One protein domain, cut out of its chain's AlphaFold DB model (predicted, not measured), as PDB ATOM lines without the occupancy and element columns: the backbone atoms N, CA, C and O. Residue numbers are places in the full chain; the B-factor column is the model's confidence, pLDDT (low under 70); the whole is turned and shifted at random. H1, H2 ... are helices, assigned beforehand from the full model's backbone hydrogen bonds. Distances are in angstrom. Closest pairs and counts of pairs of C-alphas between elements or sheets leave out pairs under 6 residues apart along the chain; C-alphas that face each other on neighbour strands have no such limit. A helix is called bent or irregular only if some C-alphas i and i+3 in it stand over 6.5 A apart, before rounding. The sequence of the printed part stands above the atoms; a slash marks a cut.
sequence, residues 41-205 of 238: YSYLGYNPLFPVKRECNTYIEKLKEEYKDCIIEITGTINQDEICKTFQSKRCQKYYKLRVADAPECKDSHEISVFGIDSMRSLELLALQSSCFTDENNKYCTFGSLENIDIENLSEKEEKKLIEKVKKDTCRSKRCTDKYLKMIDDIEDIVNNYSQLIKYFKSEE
ATOM      1  N   TYR A  41      31.029  28.560  28.575       62.34
ATOM      2  CA  TYR A  41      31.394  27.567  27.560       62.34
ATOM      3  C   TYR A  41      30.520  26.316  27.705       62.34
ATOM      4  O   TYR A  41      30.985  25.324  28.265       62.34
ATOM      5  N   SER A  42      29.256  26.331  27.249       54.38
ATOM      6  CA  SER A  42      28.353  25.214  27.605       54.38
ATOM      7  C   SER A  42      27.272  24.737  26.619       54.38
ATOM      8  O   SER A  42      26.636  23.736  26.937       54.38
ATOM      9  N   TYR A  43      27.091  25.277  25.403       49.91
ATOM     10  CA  TYR A  43      26.118  24.679  24.450       49.91
ATOM     11  C   TYR A  43      26.734  23.836  23.317       49.91
ATOM     12  O   TYR A  43      26.188  22.799  22.960       49.91
ATOM     13  N   LEU A  44      27.898  24.222  22.779       51.34
ATOM     14  CA  LEU A  44      28.571  23.529  21.660       51.34
ATOM     15  C   LEU A  44      29.860  22.801  22.084       51.34
ATOM     16  O   LEU A  44      30.726  22.496  21.263       51.34
ATOM     17  N   GLY A  45      30.024  22.564  23.386       53.81
ATOM     18  CA  GLY A  45      31.305  22.175  23.966       53.81
ATOM     19  C   GLY A  45      32.331  23.316  23.960       53.81
ATOM     20  O   GLY A  45      32.036  24.469  23.643       53.81
ATOM     21  N   TYR A  46      33.560  22.991  24.358       47.84
ATOM     22  CA  TYR A  46      34.668  23.940  24.476       47.84
ATOM     23  C   TYR A  46      35.195  24.309  23.077       47.84
ATOM     24  O   TYR A  46      36.184  23.738  22.616       47.84
ATOM     25  N   ASN A  47      34.531  25.232  22.373       56.47
ATOM     26  CA  ASN A  47      35.070  25.811  21.144       56.47
ATOM     27  C   ASN A  47      35.559  27.247  21.400       56.47
ATOM     28  O   ASN A  47      34.778  28.191  21.281       56.47
ATOM     29  N   PRO A  48      36.847  27.433  21.744       58.53
ATOM     30  CA  PRO A  48      37.398  28.749  22.059       58.53
ATOM     31  C   PRO A  48      37.416  29.706  20.857       58.53
ATOM     32  O   PRO A  48      37.701  30.885  21.035       58.53
ATOM     33  N   LEU A  49      37.132  29.226  19.640       58.62
ATOM     34  CA  LEU A  49      37.129  30.058  18.437       58.62
ATOM     35  C   LEU A  49      35.848  30.886  18.287       58.62
ATOM     36  O   LEU A  49      35.885  31.924  17.637       58.62
ATOM     37  N   PHE A  50      34.733  30.453  18.883       72.06
ATOM     38  CA  PHE A  50      33.421  31.076  18.686       72.06
ATOM     39  C   PHE A  50      32.713  31.253  20.034       72.06
ATOM     40  O   PHE A  50      31.792  30.494  20.361       72.06
ATOM     41  N   PRO A  51      33.145  32.225  20.851       79.56
ATOM     42  CA  PRO A  51      32.638  32.370  22.204       79.56
ATOM     43  C   PRO A  51      31.208  32.932  22.213       79.56
ATOM     44  O   PRO A  51      30.858  33.843  21.460       79.56
ATOM     45  N   VAL A  52      30.381  32.389  23.104       85.56
ATOM     46  CA  VAL A  52      29.017  32.859  23.377       85.56
ATOM     47  C   VAL A  52      29.044  33.642  24.685       85.56
ATOM     48  O   VAL A  52      29.639  33.188  25.665       85.56
ATOM     49  N   LYS A  53      28.443  34.836  24.702       89.31
ATOM     50  CA  LYS A  53      28.394  35.672  25.908       89.31
ATOM     51  C   LYS A  53      27.662  34.946  27.037       89.31
ATOM     52  O   LYS A  53      26.729  34.177  26.788       89.31
ATOM     53  N   ARG A  54      28.065  35.193  28.287       89.62
ATOM     54  CA  ARG A  54      27.446  34.558  29.459       89.62
ATOM     55  C   ARG A  54      25.938  34.791  29.512       89.62
ATOM     56  O   ARG A  54      25.204  33.866  29.861       89.62
ATOM     57  N   GLU A  55      25.463  35.988  29.176       93.06
ATOM     58  CA  GLU A  55      24.033  36.316  29.194       93.06
ATOM     59  C   GLU A  55      23.259  35.417  28.225       93.06
ATOM     60  O   GLU A  55      22.224  34.859  28.593       93.06
ATOM     61  N   CYS A  56      23.813  35.193  27.031       93.25
ATOM     62  CA  CYS A  56      23.230  34.311  26.030       93.25
ATOM     63  C   CYS A  56      23.180  32.853  26.501       93.25
ATOM     64  O   CYS A  56      22.135  32.212  26.408       93.25
ATOM     65  N   ASN A  57      24.263  32.325  27.081       89.62
ATOM     66  CA  ASN A  57      24.240  30.968  27.642       89.62
ATOM     67  C   ASN A  57      23.244  30.845  28.795       89.62
ATOM     68  O   ASN A  57      22.495  29.878  28.863       89.62
ATOM     69  N   THR A  58      23.178  31.852  29.668       92.75
ATOM     70  CA  THR A  58      22.201  31.885  30.763       92.75
ATOM     71  C   THR A  58      20.771  31.853  30.222       92.75
ATOM     72  O   THR A  58      19.918  31.160  30.774       92.75
ATOM     73  N   TYR A  59      20.499  32.581  29.138       94.50
ATOM     74  CA  TYR A  59      19.218  32.533  28.439       94.50
ATOM     75  C   TYR A  59      18.928  31.136  27.864       94.50
ATOM     76  O   TYR A  59      17.847  30.596  28.095       94.50
ATOM     77  N   ILE A  60      19.896  30.511  27.188       92.31
ATOM     78  CA  ILE A  60      19.748  29.163  26.621       92.31
ATOM     79  C   ILE A  60      19.480  28.117  27.717       92.31
ATOM     80  O   ILE A  60      18.592  27.283  27.558       92.31
ATOM     81  N   GLU A  61      20.195  28.166  28.842       91.38
ATOM     82  CA  GLU A  61      19.971  27.247  29.966       91.38
ATOM     83  C   GLU A  61      18.595  27.457  30.612       91.38
ATOM     84  O   GLU A  61      17.895  26.488  30.913       91.38
ATOM     85  N   LYS A  62      18.139  28.710  30.745       95.31
ATOM     86  CA  LYS A  62      16.761  28.998  31.178       95.31
ATOM     87  C   LYS A  62      15.728  28.424  30.213       95.31
ATOM     88  O   LYS A  62      14.742  27.858  30.675       95.31
ATOM     89  N   LEU A  63      15.950  28.531  28.899       93.56
ATOM     90  CA  LEU A  63      15.071  27.914  27.904       93.56
ATOM     91  C   LEU A  63      15.037  26.391  28.045       93.56
ATOM     92  O   LEU A  63      13.958  25.809  27.974       93.56
ATOM     93  N   LYS A  64      16.186  25.738  28.256       91.88
ATOM     94  CA  LYS A  64      16.231  24.286  28.475       91.88
ATOM     95  C   LYS A  64      15.413  23.877  29.696       91.88
ATOM     96  O   LYS A  64      14.628  22.945  29.595       91.88
ATOM     97  N   GLU A  65      15.555  24.580  30.817       94.44
ATOM     98  CA  GLU A  65      14.786  24.267  32.028       94.44
ATOM     99  C   GLU A  65      13.290  24.562  31.844       94.44
ATOM    100  O   GLU A  65      12.448  23.751  32.233       94.44
ATOM    101  N   GLU A  66      12.940  25.690  31.210       96.56
ATOM    102  CA  GLU A  66      11.547  26.042  30.918       96.56
ATOM    103  C   GLU A  66      10.890  24.978  30.031       96.56
ATOM    104  O   GLU A  66       9.759  24.583  30.296       96.56
ATOM    105  N   TYR A  67      11.586  24.477  29.010       96.19
ATOM    106  CA  TYR A  67      11.053  23.534  28.023       96.19
ATOM    107  C   TYR A  67      11.622  22.121  28.171       96.19
ATOM    108  O   TYR A  67      11.709  21.390  27.185       96.19
ATOM    109  N   LYS A  68      11.995  21.704  29.384       95.25
ATOM    110  CA  LYS A  68      12.602  20.382  29.613       95.25
ATOM    111  C   LYS A  68      11.722  19.216  29.169       95.25
ATOM    112  O   LYS A  68      12.233  18.196  28.732       95.25
ATOM    113  N   ASP A  69      10.402  19.389  29.226       93.75
ATOM    114  CA  ASP A  69       9.410  18.420  28.750       93.75
ATOM    115  C   ASP A  69       9.367  18.301  27.219       93.75
ATOM    116  O   ASP A  69       8.808  17.348  26.684       93.75
ATOM    117  N   CYS A  70       9.961  19.262  26.513       94.38
ATOM    118  CA  CYS A  70      10.080  19.266  25.063       94.38
ATOM    119  C   CYS A  70      11.408  18.709  24.563       94.38
ATOM    120  O   CYS A  70      11.518  18.508  23.356       94.38
ATOM    121  N   ILE A  71      12.398  18.492  25.432       90.94
ATOM    122  CA  ILE A  71      13.694  17.920  25.059       90.94
ATOM    123  C   ILE A  71      13.494  16.413  24.885       90.94
ATOM    124  O   ILE A  71      13.248  15.694  25.850       90.94
ATOM    125  N   ILE A  72      13.537  15.946  23.637       86.44
ATOM    126  CA  ILE A  72      13.271  14.547  23.301       86.44
ATOM    127  C   ILE A  72      14.606  13.816  23.221       86.44
ATOM    128  O   ILE A  72      15.353  13.960  22.257       86.44
ATOM    129  N   GLU A  73      14.905  13.023  24.245       80.25
ATOM    130  CA  GLU A  73      16.084  12.165  24.243       80.25
ATOM    131  C   GLU A  73      15.828  10.931  23.376       80.25
ATOM    132  O   GLU A  73      14.987  10.085  23.688       80.25
ATOM    133  N   ILE A  74      16.576  10.812  22.279       69.31
ATOM    134  CA  ILE A  74      16.533   9.641  21.404       69.31
ATOM    135  C   ILE A  74      17.395   8.540  22.042       69.31
ATOM    136  O   ILE A  74      18.533   8.310  21.639       69.31
ATOM    137  N   THR A  75      16.894   7.896  23.102       69.44
ATOM    138  CA  THR A  75      17.576   6.762  23.747       69.44
ATOM    139  C   THR A  75      16.651   5.544  23.861       69.44
ATOM    140  O   THR A  75      15.517   5.634  24.324       69.44
ATOM    141  N   GLY A  76      17.138   4.374  23.428       67.25
ATOM    142  CA  GLY A  76      16.423   3.095  23.540       67.25
ATOM    143  C   GLY A  76      15.271   2.892  22.546       67.25
ATOM    144  O   GLY A  76      15.246   3.465  21.462       67.25
ATOM    145  N   THR A  77      14.319   2.017  22.897       63.50
ATOM    146  CA  THR A  77      13.084   1.792  22.126       63.50
ATOM    147  C   THR A  77      12.110   2.930  22.382       63.50
ATOM    148  O   THR A  77      11.362   2.903  23.362       63.50
ATOM    149  N   ILE A  78      12.131   3.940  21.520       70.62
ATOM    150  CA  ILE A  78      11.315   5.133  21.718       70.62
ATOM    151  C   ILE A  78       9.927   4.923  21.110       70.62
ATOM    152  O   ILE A  78       9.771   4.424  19.994       70.62
ATOM    153  N   ASN A  79       8.896   5.322  21.850       87.12
ATOM    154  CA  ASN A  79       7.529   5.323  21.357       87.12
ATOM    155  C   ASN A  79       7.308   6.523  20.419       87.12
ATOM    156  O   ASN A  79       7.136   7.655  20.871       87.12
ATOM    157  N   GLN A  80       7.289   6.268  19.110       87.75
ATOM    158  CA  GLN A  80       7.110   7.295  18.077       87.75
ATOM    159  C   GLN A  80       5.824   8.122  18.265       87.75
ATOM    160  O   GLN A  80       5.843   9.332  18.043       87.75
ATOM    161  N   ASP A  81       4.731   7.519  18.747       91.69
ATOM    162  CA  ASP A  81       3.490   8.253  19.030       91.69
ATOM    163  C   ASP A  81       3.660   9.258  20.171       91.69
ATOM    164  O   ASP A  81       3.110  10.360  20.124       91.69
ATOM    165  N   GLU A  82       4.438   8.902  21.192       91.69
ATOM    166  CA  GLU A  82       4.716   9.776  22.326       91.69
ATOM    167  C   GLU A  82       5.611  10.950  21.918       91.69
ATOM    168  O   GLU A  82       5.260  12.096  22.208       91.69
ATOM    169  N   ILE A  83       6.685  10.685  21.158       90.88
ATOM    170  CA  ILE A  83       7.532  11.724  20.542       90.88
ATOM    171  C   ILE A  83       6.647  12.709  19.789       90.88
ATOM    172  O   ILE A  83       6.689  13.915  20.037       90.88
ATOM    173  N   CYS A  84       5.821  12.199  18.875       93.88
ATOM    174  CA  CYS A  84       5.038  13.041  17.989       93.88
ATOM    175  C   CYS A  84       3.949  13.807  18.725       93.88
ATOM    176  O   CYS A  84       3.714  14.973  18.412       93.88
ATOM    177  N   LYS A  85       3.332  13.214  19.748       95.75
ATOM    178  CA  LYS A  85       2.371  13.904  20.609       95.75
ATOM    179  C   LYS A  85       3.023  15.052  21.383       95.75
ATOM    180  O   LYS A  85       2.469  16.154  21.405       95.75
ATOM    181  N   THR A  86       4.189  14.820  21.986       95.62
ATOM    182  CA  THR A  86       4.949  15.846  22.715       95.62
ATOM    183  C   THR A  86       5.397  16.956  21.769       95.62
ATOM    184  O   THR A  86       5.095  18.131  22.001       95.62
ATOM    185  N   PHE A  87       6.013  16.587  20.645       95.38
ATOM    186  CA  PHE A  87       6.486  17.510  19.619       95.38
ATOM    187  C   PHE A  87       5.360  18.375  19.035       95.38
ATOM    188  O   PHE A  87       5.530  19.584  18.875       95.38
ATOM    189  N   GLN A  88       4.191  17.796  18.741       95.81
ATOM    190  CA  GLN A  88       3.044  18.522  18.176       95.81
ATOM    191  C   GLN A  88       2.332  19.433  19.185       95.81
ATOM    192  O   GLN A  88       1.478  20.235  18.791       95.81
ATOM    193  N   SER A  89       2.664  19.352  20.476       97.44
ATOM    194  CA  SER A  89       2.098  20.256  21.470       97.44
ATOM    195  C   SER A  89       2.422  21.717  21.126       97.44
ATOM    196  O   SER A  89       3.514  22.055  20.665       97.44
ATOM    197  N   LYS A  90       1.475  22.630  21.381       97.88
ATOM    198  CA  LYS A  90       1.681  24.072  21.130       97.88
ATOM    199  C   LYS A  90       2.916  24.614  21.862       97.88
ATOM    200  O   LYS A  90       3.594  25.494  21.341       97.88
ATOM    201  N   ARG A  91       3.198  24.078  23.056       97.56
ATOM    202  CA  ARG A  91       4.353  24.433  23.886       97.56
ATOM    203  C   ARG A  91       5.663  24.053  23.195       97.56
ATOM    204  O   ARG A  91       6.502  24.925  22.993       97.56
ATOM    205  N   CYS A  92       5.807  22.804  22.759       96.75
ATOM    206  CA  CYS A  92       7.047  22.351  22.129       96.75
ATOM    207  C   CYS A  92       7.229  22.910  20.717       96.75
ATOM    208  O   CYS A  92       8.334  23.298  20.353       96.75
ATOM    209  N   GLN A  93       6.146  23.102  19.959       96.56
ATOM    210  CA  GLN A  93       6.213  23.840  18.693       96.56
ATOM    211  C   GLN A  93       6.730  25.269  18.871       96.56
ATOM    212  O   GLN A  93       7.426  25.769  17.992       96.56
ATOM    213  N   LYS A  94       6.401  25.935  19.986       96.31
ATOM    214  CA  LYS A  94       6.971  27.247  20.304       96.31
ATOM    215  C   LYS A  94       8.472  27.123  20.562       96.31
ATOM    216  O   LYS A  94       9.225  27.845  19.925       96.31
ATOM    217  N   TYR A  95       8.894  26.187  21.414       95.44
ATOM    218  CA  TYR A  95      10.306  25.951  21.740       95.44
ATOM    219  C   TYR A  95      11.182  25.714  20.507       95.44
ATOM    220  O   TYR A  95      12.158  26.431  20.299       95.44
ATOM    221  N   TYR A  96      10.823  24.752  19.654       93.75
ATOM    222  CA  TYR A  96      11.646  24.397  18.493       93.75
ATOM    223  C   TYR A  96      11.679  25.479  17.406       93.75
ATOM    224  O   TYR A  96      12.571  25.473  16.567       93.75
ATOM    225  N   LYS A  97      10.735  26.428  17.421       94.44
ATOM    226  CA  LYS A  97      10.732  27.589  16.519       94.44
ATOM    227  C   LYS A  97      11.468  28.801  17.091       94.44
ATOM    228  O   LYS A  97      11.586  29.802  16.391       94.44
ATOM    229  N   LEU A  98      11.933  28.742  18.343       94.56
ATOM    230  CA  LEU A  98      12.755  29.804  18.916       94.56
ATOM    231  C   LEU A  98      14.130  29.807  18.263       94.56
ATOM    232  O   LEU A  98      14.839  28.795  18.264       94.56
ATOM    233  N   ARG A  99      14.507  30.992  17.796       95.19
ATOM    234  CA  ARG A  99      15.854  31.318  17.368       95.19
ATOM    235  C   ARG A  99      16.565  32.052  18.487       95.19
ATOM    236  O   ARG A  99      16.043  33.010  19.052       95.19
ATOM    237  N   VAL A 100      17.765  31.597  18.800       94.38
ATOM    238  CA  VAL A 100      18.662  32.245  19.751       94.38
ATOM    239  C   VAL A 100      19.134  33.589  19.190       94.38
ATOM    240  O   VAL A 100      19.319  34.525  19.958       94.38
ATOM    241  N   ALA A 101      19.221  33.731  17.861       94.88
ATOM    242  CA  ALA A 101      19.517  35.012  17.209       94.88
ATOM    243  C   ALA A 101      18.488  36.120  17.489       94.88
ATOM    244  O   ALA A 101      18.840  37.297  17.449       94.88
ATOM    245  N   ASP A 102      17.241  35.757  17.798       96.50
ATOM    246  CA  ASP A 102      16.177  36.725  18.085       96.50
ATOM    247  C   ASP A 102      16.181  37.173  19.564       96.50
ATOM    248  O   ASP A 102      15.434  38.079  19.942       96.50
ATOM    249  N   ALA A 103      17.011  36.554  20.413       96.19
ATOM    250  CA  ALA A 103      17.094  36.861  21.836       96.19
ATOM    251  C   ALA A 103      18.002  38.081  22.100       96.19
ATOM    252  O   ALA A 103      19.171  38.070  21.696       96.19
ATOM    253  N   PRO A 104      17.523  39.117  22.818       97.12
ATOM    254  CA  PRO A 104      18.338  40.279  23.176       97.12
ATOM    255  C   PRO A 104      19.645  39.917  23.893       97.12
ATOM    256  O   PRO A 104      20.677  40.526  23.624       97.12
ATOM    257  N   GLU A 105      19.621  38.894  24.748       96.38
ATOM    258  CA  GLU A 105      20.767  38.384  25.510       96.38
ATOM    259  C   GLU A 105      21.875  37.802  24.619       96.38
ATOM    260  O   GLU A 105      23.020  37.667  25.049       96.38
ATOM    261  N   CYS A 106      21.546  37.461  23.373       94.94
ATOM    262  CA  CYS A 106      22.457  36.856  22.409       94.94
ATOM    263  C   CYS A 106      22.934  37.822  21.326       94.94
ATOM    264  O   CYS A 106      23.806  37.458  20.540       94.94
ATOM    265  N   LYS A 107      22.430  39.062  21.311       94.25
ATOM    266  CA  LYS A 107      22.741  40.053  20.273       94.25
ATOM    267  C   LYS A 107      24.228  40.410  20.197       94.25
ATOM    268  O   LYS A 107      24.744  40.616  19.105       94.25
ATOM    269  N   ASP A 108      24.902  40.443  21.345       91.00
ATOM    270  CA  ASP A 108      26.328  40.788  21.452       91.00
ATOM    271  C   ASP A 108      27.244  39.548  21.477       91.00
ATOM    272  O   ASP A 108      28.456  39.653  21.697       91.00
ATOM    273  N   SER A 109      26.679  38.350  21.287       89.00
ATOM    274  CA  SER A 109      27.467  37.129  21.103       89.00
ATOM    275  C   SER A 109      28.068  37.074  19.704       89.00
ATOM    276  O   SER A 109      27.613  37.746  18.781       89.00
ATOM    277  N   HIS A 110      29.102  36.250  19.533       87.75
ATOM    278  CA  HIS A 110      29.725  36.083  18.228       87.75
ATOM    279  C   HIS A 110      28.700  35.524  17.227       87.75
ATOM    280  O   HIS A 110      28.156  34.438  17.439       87.75
ATOM    281  N   GLU A 111      28.459  36.248  16.130       87.50
ATOM    282  CA  GLU A 111      27.409  35.941  15.143       87.50
ATOM    283  C   GLU A 111      27.478  34.487  14.670       87.50
ATOM    284  O   GLU A 111      26.471  33.786  14.625       87.50
ATOM    285  N   ILE A 112      28.691  33.996  14.410       85.00
ATOM    286  CA  ILE A 112      28.911  32.622  13.956       85.00
ATOM    287  C   ILE A 112      28.472  31.577  14.995       85.00
ATOM    288  O   ILE A 112      27.915  30.544  14.623       85.00
ATOM    289  N   SER A 113      28.683  31.829  16.289       86.44
ATOM    290  CA  SER A 113      28.229  30.917  17.344       86.44
ATOM    291  C   SER A 113      26.711  30.860  17.390       86.44
ATOM    292  O   SER A 113      26.134  29.778  17.424       86.44
ATOM    293  N   VAL A 114      26.071  32.030  17.362       90.38
ATOM    294  CA  VAL A 114      24.612  32.164  17.409       90.38
ATOM    295  C   VAL A 114      23.977  31.507  16.183       90.38
ATOM    296  O   VAL A 114      23.050  30.711  16.322       90.38
ATOM    297  N   PHE A 115      24.535  31.751  14.996       88.94
ATOM    298  CA  PHE A 115      24.145  31.083  13.757       88.94
ATOM    299  C   PHE A 115      24.305  29.559  13.847       88.94
ATOM    300  O   PHE A 115      23.416  28.817  13.426       88.94
ATOM    301  N   GLY A 116      25.420  29.082  14.408       87.00
ATOM    302  CA  GLY A 116      25.667  27.656  14.610       87.00
ATOM    303  C   GLY A 116      24.613  27.006  15.508       87.00
ATOM    304  O   GLY A 116      24.097  25.944  15.169       87.00
ATOM    305  N   ILE A 117      24.243  27.670  16.606       88.81
ATOM    306  CA  ILE A 117      23.190  27.208  17.521       88.81
ATOM    307  C   ILE A 117      21.833  27.153  16.807       88.81
ATOM    308  O   ILE A 117      21.175  26.114  16.832       88.81
ATOM    309  N   ASP A 118      21.426  28.231  16.131       91.56
ATOM    310  CA  ASP A 118      20.167  28.289  15.370       91.56
ATOM    311  C   ASP A 118      20.087  27.195  14.300       91.56
ATOM    312  O   ASP A 118      19.040  26.572  14.102       91.56
ATOM    313  N   SER A 119      21.200  26.938  13.618       89.56
ATOM    314  CA  SER A 119      21.265  25.933  12.562       89.56
ATOM    315  C   SER A 119      21.151  24.516  13.118       89.56
ATOM    316  O   SER A 119      20.406  23.706  12.569       89.56
ATOM    317  N   MET A 120      21.811  24.217  14.242       87.62
ATOM    318  CA  MET A 120      21.649  22.929  14.926       87.62
ATOM    319  C   MET A 120      20.212  22.717  15.405       87.62
ATOM    320  O   MET A 120      19.654  21.646  15.183       87.62
ATOM    321  N   ARG A 121      19.578  23.748  15.975       90.00
ATOM    322  CA  ARG A 121      18.159  23.689  16.367       90.00
ATOM    323  C   ARG A 121      17.237  23.475  15.168       90.00
ATOM    324  O   ARG A 121      16.252  22.752  15.271       90.00
ATOM    325  N   SER A 122      17.558  24.080  14.026       91.31
ATOM    326  CA  SER A 122      16.798  23.893  12.784       91.31
ATOM    327  C   SER A 122      16.911  22.456  12.270       91.31
ATOM    328  O   SER A 122      15.906  21.867  11.881       91.31
ATOM    329  N   LEU A 123      18.106  21.859  12.332       89.25
ATOM    330  CA  LEU A 123      18.310  20.447  11.991       89.25
ATOM    331  C   LEU A 123      17.558  19.511  12.945       89.25
ATOM    332  O   LEU A 123      16.904  18.578  12.485       89.25
ATOM    333  N   GLU A 124      17.597  19.781  14.252       89.00
ATOM    334  CA  GLU A 124      16.837  19.030  15.261       89.00
ATOM    335  C   GLU A 124      15.323  19.108  14.996       89.00
ATOM    336  O   GLU A 124      14.634  18.087  14.984       89.00
ATOM    337  N   LEU A 125      14.806  20.305  14.692       92.69
ATOM    338  CA  LEU A 125      13.411  20.500  14.298       92.69
ATOM    339  C   LEU A 125      13.058  19.670  13.055       92.69
ATOM    340  O   LEU A 125      12.020  19.010  13.051       92.69
ATOM    341  N   LEU A 126      13.890  19.690  12.011       92.75
ATOM    342  CA  LEU A 126      13.648  18.914  10.791       92.75
ATOM    343  C   LEU A 126      13.658  17.407  11.069       92.75
ATOM    344  O   LEU A 126      12.773  16.699  10.587       92.75
ATOM    345  N   ALA A 127      14.601  16.921  11.880       89.31
ATOM    346  CA  ALA A 127      14.666  15.520  12.282       89.31
ATOM    347  C   ALA A 127      13.365  15.083  12.980       89.31
ATOM    348  O   ALA A 127      12.698  14.156  12.512       89.31
ATOM    349  N   LEU A 128      12.926  15.825  14.004       90.31
ATOM    350  CA  LEU A 128      11.675  15.561  14.729       90.31
ATOM    351  C   LEU A 128      10.422  15.695  13.855       90.31
ATOM    352  O   LEU A 128       9.465  14.940  14.001       90.31
ATOM    353  N   GLN A 129      10.398  16.646  12.921       92.88
ATOM    354  CA  GLN A 129       9.297  16.743  11.963       92.88
ATOM    355  C   GLN A 129       9.217  15.490  11.098       92.88
ATOM    356  O   GLN A 129       8.125  14.949  10.907       92.88
ATOM    357  N   SER A 130      10.365  15.033  10.601       92.19
ATOM    358  CA  SER A 130      10.461  13.914   9.673       92.19
ATOM    359  C   SER A 130      10.051  12.581  10.296       92.19
ATOM    360  O   SER A 130       9.392  11.779   9.627       92.19
ATOM    361  N   SER A 131      10.347  12.375  11.583       89.75
ATOM    362  CA  SER A 131       9.892  11.202  12.335       89.75
ATOM    363  C   SER A 131       8.375  11.217  12.544       89.75
ATOM    364  O   SER A 131       7.749  10.168  12.650       89.75
ATOM    365  N   CYS A 132       7.739  12.387  12.491       93.50
ATOM    366  CA  CYS A 132       6.294  12.544  12.654       93.50
ATOM    367  C   CYS A 132       5.513  12.688  11.345       93.50
ATOM    368  O   CYS A 132       4.313  12.994  11.355       93.50
ATOM    369  N   PHE A 133       6.150  12.477  10.193       94.88
ATOM    370  CA  PHE A 133       5.436  12.487   8.927       94.88
ATOM    371  C   PHE A 133       4.517  11.276   8.811       94.88
ATOM    372  O   PHE A 133       4.941  10.137   8.956       94.88
ATOM    373  N   THR A 134       3.250  11.542   8.498       95.19
ATOM    374  CA  THR A 134       2.259  10.520   8.167       95.19
ATOM    375  C   THR A 134       1.811  10.586   6.712       95.19
ATOM    376  O   THR A 134       1.783  11.675   6.113       95.19
ATOM    377  N   ASP A 135       1.452   9.416   6.185       96.06
ATOM    378  CA  ASP A 135       0.876   9.175   4.863       96.06
ATOM    379  C   ASP A 135      -0.613   9.582   4.799       96.06
ATOM    380  O   ASP A 135      -1.160  10.243   5.691       96.06
ATOM    381  N   GLU A 136      -1.283   9.236   3.705       96.88
ATOM    382  CA  GLU A 136      -2.708   9.486   3.475       96.88
ATOM    383  C   GLU A 136      -3.625   8.687   4.419       96.88
ATOM    384  O   GLU A 136      -4.765   9.083   4.642       96.88
ATOM    385  N   ASN A 137      -3.127   7.597   5.008       96.44
ATOM    386  CA  ASN A 137      -3.855   6.697   5.904       96.44
ATOM    387  C   ASN A 137      -3.494   6.909   7.384       96.44
ATOM    388  O   ASN A 137      -3.833   6.072   8.221       96.44
ATOM    389  N   ASN A 138      -2.805   8.006   7.712       94.75
ATOM    390  CA  ASN A 138      -2.292   8.317   9.050       94.75
ATOM    391  C   ASN A 138      -1.273   7.303   9.599       94.75
ATOM    392  O   ASN A 138      -1.088   7.214  10.809       94.75
ATOM    393  N   LYS A 139      -0.586   6.560   8.728       94.25
ATOM    394  CA  LYS A 139       0.565   5.733   9.103       94.25
ATOM    395  C   LYS A 139       1.843   6.543   8.956       94.25
ATOM    396  O   LYS A 139       1.947   7.360   8.043       94.25
ATOM    397  N   TYR A 140       2.818   6.321   9.832       92.75
ATOM    398  CA  TYR A 140       4.110   6.989   9.716       92.75
ATOM    399  C   TYR A 140       4.814   6.635   8.408       92.75
ATOM    400  O   TYR A 140       4.783   5.494   7.943       92.75
ATOM    401  N   CYS A 141       5.463   7.633   7.821       93.06
ATOM    402  CA  CYS A 141       6.259   7.458   6.626       93.06
ATOM    403  C   CYS A 141       7.495   6.611   6.943       93.06
ATOM    404  O   CYS A 141       8.201   6.849   7.922       93.06
ATOM    405  N   THR A 142       7.786   5.633   6.087       86.81
ATOM    406  CA  THR A 142       8.823   4.621   6.345       86.81
ATOM    407  C   THR A 142      10.224   5.220   6.483       86.81
ATOM    408  O   THR A 142      11.037   4.708   7.250       86.81
ATOM    409  N   PHE A 143      10.519   6.318   5.786       81.75
ATOM    410  CA  PHE A 143      11.828   6.966   5.875       81.75
ATOM    411  C   PHE A 143      12.120   7.515   7.281       81.75
ATOM    412  O   PHE A 143      13.230   7.354   7.767       81.75
ATOM    413  N   GLY A 144      11.115   8.043   7.984       76.19
ATOM    414  CA  GLY A 144      11.249   8.536   9.360       76.19
ATOM    415  C   GLY A 144      11.406   7.422  10.395       76.19
ATOM    416  O   GLY A 144      11.795   7.686  11.523       76.19
ATOM    417  N   SER A 145      11.132   6.169  10.017       73.62
ATOM    418  CA  SER A 145      11.334   4.994  10.876       73.62
ATOM    419  C   SER A 145      12.705   4.327  10.711       73.62
ATOM    420  O   SER A 145      12.972   3.341  11.392       73.62
ATOM    421  N   LEU A 146      13.575   4.842   9.827       74.88
ATOM    422  CA  LEU A 146      14.930   4.309   9.630       74.88
ATOM    423  C   LEU A 146      15.790   4.390  10.895       74.88
ATOM    424  O   LEU A 146      16.599   3.498  11.112       74.88
ATOM    425  N   GLU A 147      15.583   5.405  11.735       66.12
ATOM    426  CA  GLU A 147      16.322   5.582  12.995       66.12
ATOM    427  C   GLU A 147      16.062   4.452  14.004       66.12
ATOM    428  O   GLU A 147      16.888   4.196  14.873       66.12
ATOM    429  N   ASN A 148      14.948   3.725  13.857       66.94
ATOM    430  CA  ASN A 148      14.626   2.565  14.694       66.94
ATOM    431  C   ASN A 148      15.263   1.263  14.187       66.94
ATOM    432  O   ASN A 148      15.039   0.199  14.768       66.94
ATOM    433  N   ILE A 149      15.989   1.313  13.069       72.69
ATOM    434  CA  ILE A 149      16.644   0.151  12.487       72.69
ATOM    435  C   ILE A 149      18.120   0.221  12.844       72.69
ATOM    436  O   ILE A 149      18.803   1.193  12.539       72.69
ATOM    437  N   ASP A 150      18.613  -0.844  13.461       77.69
ATOM    438  CA  ASP A 150      20.033  -1.025  13.719       77.69
ATOM    439  C   ASP A 150      20.762  -1.294  12.393       77.69
ATOM    440  O   ASP A 150      20.841  -2.427  11.912       77.69
ATOM    441  N   ILE A 151      21.209  -0.213  11.750       81.00
ATOM    442  CA  ILE A 151      21.930  -0.259  10.474       81.00
ATOM    443  C   ILE A 151      23.378  -0.721  10.688       81.00
ATOM    444  O   ILE A 151      23.961  -1.304   9.776       81.00
ATOM    445  N   GLU A 152      23.949  -0.525  11.881       82.56
ATOM    446  CA  GLU A 152      25.356  -0.838  12.170       82.56
ATOM    447  C   GLU A 152      25.661  -2.337  12.049       82.56
ATOM    448  O   GLU A 152      26.768  -2.722  11.676       82.56
ATOM    449  N   ASN A 153      24.660  -3.181  12.302       86.00
ATOM    450  CA  ASN A 153      24.776  -4.633  12.204       86.00
ATOM    451  C   ASN A 153      24.399  -5.211  10.826       86.00
ATOM    452  O   ASN A 153      24.424  -6.432  10.645       86.00
ATOM    453  N   LEU A 154      24.055  -4.373   9.844       89.50
ATOM    454  CA  LEU A 154      23.719  -4.820   8.493       89.50
ATOM    455  C   LEU A 154      24.966  -4.919   7.612       89.50
ATOM    456  O   LEU A 154      25.853  -4.069   7.636       89.50
ATOM    457  N   SER A 155      25.010  -5.927   6.740       94.44
ATOM    458  CA  SER A 155      25.959  -5.896   5.625       94.44
ATOM    459  C   SER A 155      25.602  -4.772   4.643       94.44
ATOM    460  O   SER A 155      24.428  -4.443   4.463       94.44
ATOM    461  N   GLU A 156      26.582  -4.263   3.891       92.38
ATOM    462  CA  GLU A 156      26.371  -3.234   2.851       92.38
ATOM    463  C   GLU A 156      25.231  -3.607   1.873       92.38
ATOM    464  O   GLU A 156      24.438  -2.775   1.422       92.38
ATOM    465  N   LYS A 157      25.103  -4.900   1.550       94.62
ATOM    466  CA  LYS A 157      24.043  -5.410   0.670       94.62
ATOM    467  C   LYS A 157      22.661  -5.335   1.320       94.62
ATOM    468  O   LYS A 157      21.677  -5.101   0.613       94.62
ATOM    469  N   GLU A 158      22.565  -5.596   2.617       93.00
ATOM    470  CA  GLU A 158      21.319  -5.510   3.381       93.00
ATOM    471  C   GLU A 158      20.913  -4.060   3.596       93.00
ATOM    472  O   GLU A 158      19.766  -3.721   3.306       93.00
ATOM    473  N   GLU A 159      21.861  -3.201   3.965       90.75
ATOM    474  CA  GLU A 159      21.665  -1.757   4.068       90.75
ATOM    475  C   GLU A 159      21.126  -1.191   2.747       90.75
ATOM    476  O   GLU A 159      20.068  -0.562   2.705       90.75
ATOM    477  N   LYS A 160      21.771  -1.506   1.615       91.12
ATOM    478  CA  LYS A 160      21.312  -1.046   0.298       91.12
ATOM    479  C   LYS A 160      19.900  -1.529  -0.034       91.12
ATOM    480  O   LYS A 160      19.103  -0.774  -0.593       91.12
ATOM    481  N   LYS A 161      19.568  -2.785   0.284       93.38
ATOM    482  CA  LYS A 161      18.212  -3.324   0.077       93.38
ATOM    483  C   LYS A 161      17.186  -2.620   0.960       93.38
ATOM    484  O   LYS A 161      16.087  -2.341   0.480       93.38
ATOM    485  N   LEU A 162      17.536  -2.350   2.213       89.94
ATOM    486  CA  LEU A 162      16.696  -1.628   3.155       89.94
ATOM    487  C   LEU A 162      16.418  -0.212   2.645       89.94
ATOM    488  O   LEU A 162      15.257   0.161   2.505       89.94
ATOM    489  N   ILE A 163      17.463   0.526   2.269       88.62
ATOM    490  CA  ILE A 163      17.349   1.876   1.710       88.62
ATOM    491  C   ILE A 163      16.456   1.874   0.461       88.62
ATOM    492  O   ILE A 163      15.547   2.694   0.347       88.62
ATOM    493  N   GLU A 164      16.658   0.941  -0.474       91.88
ATOM    494  CA  GLU A 164      15.826   0.854  -1.683       91.88
ATOM    495  C   GLU A 164      14.365   0.504  -1.380       91.88
ATOM    496  O   GLU A 164      13.457   1.016  -2.040       91.88
ATOM    497  N   LYS A 165      14.111  -0.339  -0.374       91.81
ATOM    498  CA  LYS A 165      12.753  -0.630   0.091       91.81
ATOM    499  C   LYS A 165      12.098   0.625   0.671       91.81
ATOM    500  O   LYS A 165      11.007   0.985   0.244       91.81
ATOM    501  N   VAL A 166      12.786   1.316   1.574       90.81
ATOM    502  CA  VAL A 166      12.285   2.521   2.249       90.81
ATOM    503  C   VAL A 166      11.990   3.639   1.252       90.81
ATOM    504  O   VAL A 166      10.943   4.279   1.345       90.81
ATOM    505  N   LYS A 167      12.859   3.832   0.252       91.06
ATOM    506  CA  LYS A 167      12.604   4.750  -0.868       91.06
ATOM    507  C   LYS A 167      11.316   4.386  -1.596       91.06
ATOM    508  O   LYS A 167      10.450   5.236  -1.764       91.06
ATOM    509  N   LYS A 168      11.171   3.124  -2.017       93.38
ATOM    510  CA  LYS A 168       9.979   2.663  -2.743       93.38
ATOM    511  C   LYS A 168       8.706   2.836  -1.926       93.38
ATOM    512  O   LYS A 168       7.712   3.293  -2.479       93.38
ATOM    513  N   ASP A 169       8.738   2.485  -0.646       90.75
ATOM    514  CA  ASP A 169       7.577   2.594   0.236       90.75
ATOM    515  C   ASP A 169       7.200   4.062   0.486       90.75
ATOM    516  O   ASP A 169       6.029   4.417   0.383       90.75
ATOM    517  N   THR A 170       8.185   4.945   0.676       91.12
ATOM    518  CA  THR A 170       7.957   6.394   0.816       91.12
ATOM    519  C   THR A 170       7.363   6.999  -0.459       91.12
ATOM    520  O   THR A 170       6.376   7.725  -0.385       91.12
ATOM    521  N   CYS A 171       7.890   6.632  -1.633       94.38
ATOM    522  CA  CYS A 171       7.412   7.117  -2.932       94.38
ATOM    523  C   CYS A 171       6.007   6.619  -3.318       94.38
ATOM    524  O   CYS A 171       5.437   7.106  -4.292       94.38
ATOM    525  N   ARG A 172       5.437   5.640  -2.599       95.81
ATOM    526  CA  ARG A 172       4.040   5.213  -2.802       95.81
ATOM    527  C   ARG A 172       3.035   6.193  -2.201       95.81
ATOM    528  O   ARG A 172       1.902   6.236  -2.671       95.81
ATOM    529  N   SER A 173       3.438   6.956  -1.186       97.19
ATOM    530  CA  SER A 173       2.624   8.008  -0.584       97.19
ATOM    531  C   SER A 173       3.032   9.354  -1.165       97.19
ATOM    532  O   SER A 173       4.171   9.804  -0.998       97.19
ATOM    533  N   LYS A 174       2.092  10.031  -1.826       97.25
ATOM    534  CA  LYS A 174       2.322  11.385  -2.333       97.25
ATOM    535  C   LYS A 174       2.578  12.336  -1.165       97.25
ATOM    536  O   LYS A 174       3.517  13.120  -1.213       97.25
ATOM    537  N   ARG A 175       1.811  12.208  -0.079       97.31
ATOM    538  CA  ARG A 175       1.955  13.033   1.124       97.31
ATOM    539  C   ARG A 175       3.321  12.867   1.786       97.31
ATOM    540  O   ARG A 175       3.912  13.870   2.177       97.31
ATOM    541  N   CYS A 176       3.822  11.637   1.923       96.12
ATOM    542  CA  CYS A 176       5.176  11.419   2.434       96.12
ATOM    543  C   CYS A 176       6.217  12.006   1.478       96.12
ATOM    544  O   CYS A 176       7.106  12.725   1.923       96.12
ATOM    545  N   THR A 177       6.076  11.750   0.176       96.56
ATOM    546  CA  THR A 177       6.998  12.255  -0.853       96.56
ATOM    547  C   THR A 177       7.107  13.779  -0.812       96.56
ATOM    548  O   THR A 177       8.208  14.299  -0.676       96.56
ATOM    549  N   ASP A 178       5.980  14.491  -0.840       97.69
ATOM    550  CA  ASP A 178       5.942  15.957  -0.837       97.69
ATOM    551  C   ASP A 178       6.583  16.539   0.436       97.69
ATOM    552  O   ASP A 178       7.315  17.528   0.379       97.69
ATOM    553  N   LYS A 179       6.359  15.904   1.596       96.50
ATOM    554  CA  LYS A 179       6.966  16.327   2.866       96.50
ATOM    555  C   LYS A 179       8.483  16.125   2.895       96.50
ATOM    556  O   LYS A 179       9.185  17.013   3.368       96.50
ATOM    557  N   TYR A 180       8.995  14.998   2.392       94.50
ATOM    558  CA  TYR A 180      10.446  14.775   2.322       94.50
ATOM    559  C   TYR A 180      11.128  15.649   1.277       94.50
ATOM    560  O   TYR A 180      12.242  16.088   1.523       94.50
ATOM    561  N   LEU A 181      10.479  15.933   0.144       95.75
ATOM    562  CA  LEU A 181      11.015  16.890  -0.828       95.75
ATOM    563  C   LEU A 181      11.172  18.272  -0.194       95.75
ATOM    564  O   LEU A 181      12.256  18.836  -0.249       95.75
ATOM    565  N   LYS A 182      10.147  18.747   0.523       96.44
ATOM    566  CA  LYS A 182      10.251  20.001   1.273       96.44
ATOM    567  C   LYS A 182      11.378  19.969   2.313       96.44
ATOM    568  O   LYS A 182      12.126  20.927   2.434       96.44
ATOM    569  N   MET A 183      11.513  18.868   3.054       94.25
ATOM    570  CA  MET A 183      12.602  18.710   4.023       94.25
ATOM    571  C   MET A 183      13.981  18.765   3.347       94.25
ATOM    572  O   MET A 183      14.911  19.317   3.924       94.25
ATOM    573  N   ILE A 184      14.129  18.197   2.145       93.31
ATOM    574  CA  ILE A 184      15.369  18.288   1.365       93.31
ATOM    575  C   ILE A 184      15.663  19.748   1.015       93.31
ATOM    576  O   ILE A 184      16.791  20.174   1.240       93.31
ATOM    577  N   ASP A 185      14.666  20.506   0.555       95.81
ATOM    578  CA  ASP A 185      14.821  21.939   0.271       95.81
ATOM    579  C   ASP A 185      15.271  22.704   1.536       95.81
ATOM    580  O   ASP A 185      16.248  23.454   1.503       95.81
ATOM    581  N   ASP A 186      14.639  22.435   2.686       93.25
ATOM    582  CA  ASP A 186      14.994  23.053   3.972       93.25
ATOM    583  C   ASP A 186      16.441  22.692   4.408       93.25
ATOM    584  O   ASP A 186      17.170  23.530   4.947       93.25
ATOM    585  N   ILE A 187      16.899  21.454   4.162       91.56
ATOM    586  CA  ILE A 187      18.291  21.033   4.423       91.56
ATOM    587  C   ILE A 187      19.263  21.730   3.466       91.56
ATOM    588  O   ILE A 187      20.342  22.147   3.895       91.56
ATOM    589  N   GLU A 188      18.923  21.843   2.181       93.31
ATOM    590  CA  GLU A 188      19.755  22.530   1.192       93.31
ATOM    591  C   GLU A 188      19.984  23.990   1.588       93.31
ATOM    592  O   GLU A 188      21.123  24.462   1.530       93.31
ATOM    593  N   ASP A 189      18.956  24.678   2.085       92.31
ATOM    594  CA  ASP A 189      19.076  26.040   2.607       92.31
ATOM    595  C   ASP A 189      20.047  26.123   3.795       92.31
ATOM    596  O   ASP A 189      20.943  26.977   3.814       92.31
ATOM    597  N   ILE A 190      19.953  25.197   4.757       89.50
ATOM    598  CA  ILE A 190      20.884  25.127   5.897       89.50
ATOM    599  C   ILE A 190      22.322  24.902   5.407       89.50
ATOM    600  O   ILE A 190      23.244  25.615   5.818       89.50
ATOM    601  N   VAL A 191      22.532  23.943   4.501       89.31
ATOM    602  CA  VAL A 191      23.856  23.630   3.936       89.31
ATOM    603  C   VAL A 191      24.423  24.816   3.159       89.31
ATOM    604  O   VAL A 191      25.613  25.119   3.278       89.31
ATOM    605  N   ASN A 192      23.594  25.522   2.393       90.81
ATOM    606  CA  ASN A 192      24.000  26.707   1.647       90.81
ATOM    607  C   ASN A 192      24.450  27.834   2.583       90.81
ATOM    608  O   ASN A 192      25.487  28.452   2.328       90.81
ATOM    609  N   ASN A 193      23.747  28.048   3.697       87.88
ATOM    610  CA  ASN A 193      24.142  29.029   4.705       87.88
ATOM    611  C   ASN A 193      25.483  28.652   5.369       87.88
ATOM    612  O   ASN A 193      26.393  29.479   5.445       87.88
ATOM    613  N   TYR A 194      25.681  27.381   5.742       84.12
ATOM    614  CA  TYR A 194      26.981  26.903   6.241       84.12
ATOM    615  C   TYR A 194      28.102  27.013   5.204       84.12
ATOM    616  O   TYR A 194      29.243  27.326   5.544       84.12
ATOM    617  N   SER A 195      27.809  26.771   3.928       87.06
ATOM    618  CA  SER A 195      28.784  26.908   2.845       87.06
ATOM    619  C   SER A 195      29.290  28.347   2.727       87.06
ATOM    620  O   SER A 195      30.492  28.564   2.554       87.06
ATOM    621  N   GLN A 196      28.409  29.340   2.880       85.50
ATOM    622  CA  GLN A 196      28.805  30.753   2.922       85.50
ATOM    623  C   GLN A 196      29.721  31.049   4.112       85.50
ATOM    624  O   GLN A 196      30.763  31.681   3.943       85.50
ATOM    625  N   LEU A 197      29.403  30.499   5.282       83.44
ATOM    626  CA  LEU A 197      30.233  30.627   6.475       83.44
ATOM    627  C   LEU A 197      31.630  30.004   6.293       83.44
ATOM    628  O   LEU A 197      32.648  30.602   6.632       83.44
ATOM    629  N   ILE A 198      31.705  28.812   5.695       81.56
ATOM    630  CA  ILE A 198      32.981  28.155   5.378       81.56
ATOM    631  C   ILE A 198      33.788  28.988   4.376       81.56
ATOM    632  O   ILE A 198      35.011  29.072   4.496       81.56
ATOM    633  N   LYS A 199      33.132  29.605   3.384       87.00
ATOM    634  CA  LYS A 199      33.799  30.521   2.448       87.00
ATOM    635  C   LYS A 199      34.374  31.732   3.178       87.00
ATOM    636  O   LYS A 199      35.520  32.078   2.912       87.00
ATOM    637  N   TYR A 200      33.633  32.312   4.124       84.56
ATOM    638  CA  TYR A 200      34.130  33.394   4.973       84.56
ATOM    639  C   TYR A 200      35.372  32.968   5.767       84.56
ATOM    640  O   TYR A 200      36.390  33.651   5.717       84.56
ATOM    641  N   PHE A 201      35.363  31.796   6.404       81.25
ATOM    642  CA  PHE A 201      36.538  31.304   7.136       81.25
ATOM    643  C   PHE A 201      37.769  31.056   6.269       81.25
ATOM    644  O   PHE A 201      38.895  31.125   6.754       81.25
ATOM    645  N   LYS A 202      37.564  30.757   4.987       85.25
ATOM    646  CA  LYS A 202      38.643  30.593   4.008       85.25
ATOM    647  C   LYS A 202      39.063  31.912   3.355       85.25
ATOM    648  O   LYS A 202      39.982  31.900   2.542       85.25
ATOM    649  N   SER A 203      38.384  33.017   3.655       87.44
ATOM    650  CA  SER A 203      38.650  34.313   3.040       87.44
ATOM    651  C   SER A 203      39.860  35.016   3.664       87.44
ATOM    652  O   SER A 203      40.218  34.817   4.832       87.44
ATOM    653  N   GLU A 204      40.474  35.897   2.875       88.69
ATOM    654  CA  GLU A 204      41.514  36.808   3.358       88.69
ATOM    655  C   GLU A 204      40.973  37.763   4.428       88.69
ATOM    656  O   GLU A 204      41.709  38.135   5.336       88.69
ATOM    657  N   GLU A 205      39.679  38.093   4.379       84.12
ATOM    658  CA  GLU A 205      39.016  38.944   5.364       84.12
ATOM    659  C   GLU A 205      39.132  38.345   6.771       84.12
ATOM    660  O   GLU A 205      39.715  38.971   7.659       84.12
TER     661      GLU A 205
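This is residues 41 to 205 of the 238 residues of an uncharacterized protein of Neocallimastix californiae (UniProt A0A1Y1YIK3). Two long helices, H4 and H7, run side by side in opposite directions, and a hairpin of H5 and H6 sits across the end where H4 finishes and H7 starts. On the side of H4 away from H7, the short helices H2 and H3 pack on part of it, while H1 lies farther out and touches no helix. The printed part has 165 residues with seven named helices, H1 to H7 in chain order, and no named strand; the class is all helix. It is only just loose, close to compact, with a radius of gyration of the C-alphas of 18.5 A and spans of 48 by 40 by 31 A.

After residues 41 to 53, which hold no named element, H1 covers residues 54 to 66 and is 18.1 A long, starting at C-alpha 54 at (27.446, 34.558, 29.459). H2 is residues 80 to 88 and H3 residues 90 to 96. H4, residues 111 to 131, is 30.4 A long, with C-alpha 111 at (27.409, 35.941, 15.143). H5 is residues 142 to 148; it is only just irregular, with C-alphas 144 and 147 6.9 A apart. H6, residues 156 to 170, is 20.9 A long. H7, residues 174 to 201, is 40.7 A long and ends at C-alpha 201 at (36.538, 31.304, 7.136).

H4 is the hub, touching four helices. H4 and H7 touch at a shallow tilt of 16 degrees, opposite ways; their closest C-alphas are those of Ser 119 and Ile 190, 6.7 A apart. H2 touches residues 128 to 131 of H4 at a steep tilt of 50 degrees, closest at the C-alphas of Phe 87 and Leu 128, 7.4 A. H3 and H4 only just touch, with 3 pairs of C-alphas within 8 A, the closest being Tyr 96 and Leu 125 at 6.0 A. Residues 130 to 131 of H4 touch H5, closest at the C-alphas of Ser 131 and Gly 144, 4.2 A. H5 and H6 form a helical hairpin with a steep tilt of 42 degrees; their closest C-alphas are those of Phe 143 and Val 166, 5.8 A. The helix packing is mostly crossed, the helices that touch mostly lying at more than a shallow tilt. H1 and H3 are only just apart, closest at 8.0 A. Every O i to N i+4 pair is within hydrogen-bond range in H1, H2, H3, H4, H6 and H7; in H5 it is 0 of 3, beside 3 of 4 O i to N i+3 pairs.

The C-alphas farthest apart are those of Asn 137 and Glu 204, 54.5 A. The printed part has no cut. The links H1 to H2 and H3 to H4 are long. Residues 198 to 205, of which 198 to 201 belong to H7, stand free. The mean pLDDT of the printed part is 88.0; it is under 70 at residues 41 to 49, 74 to 77 and 147 to 148.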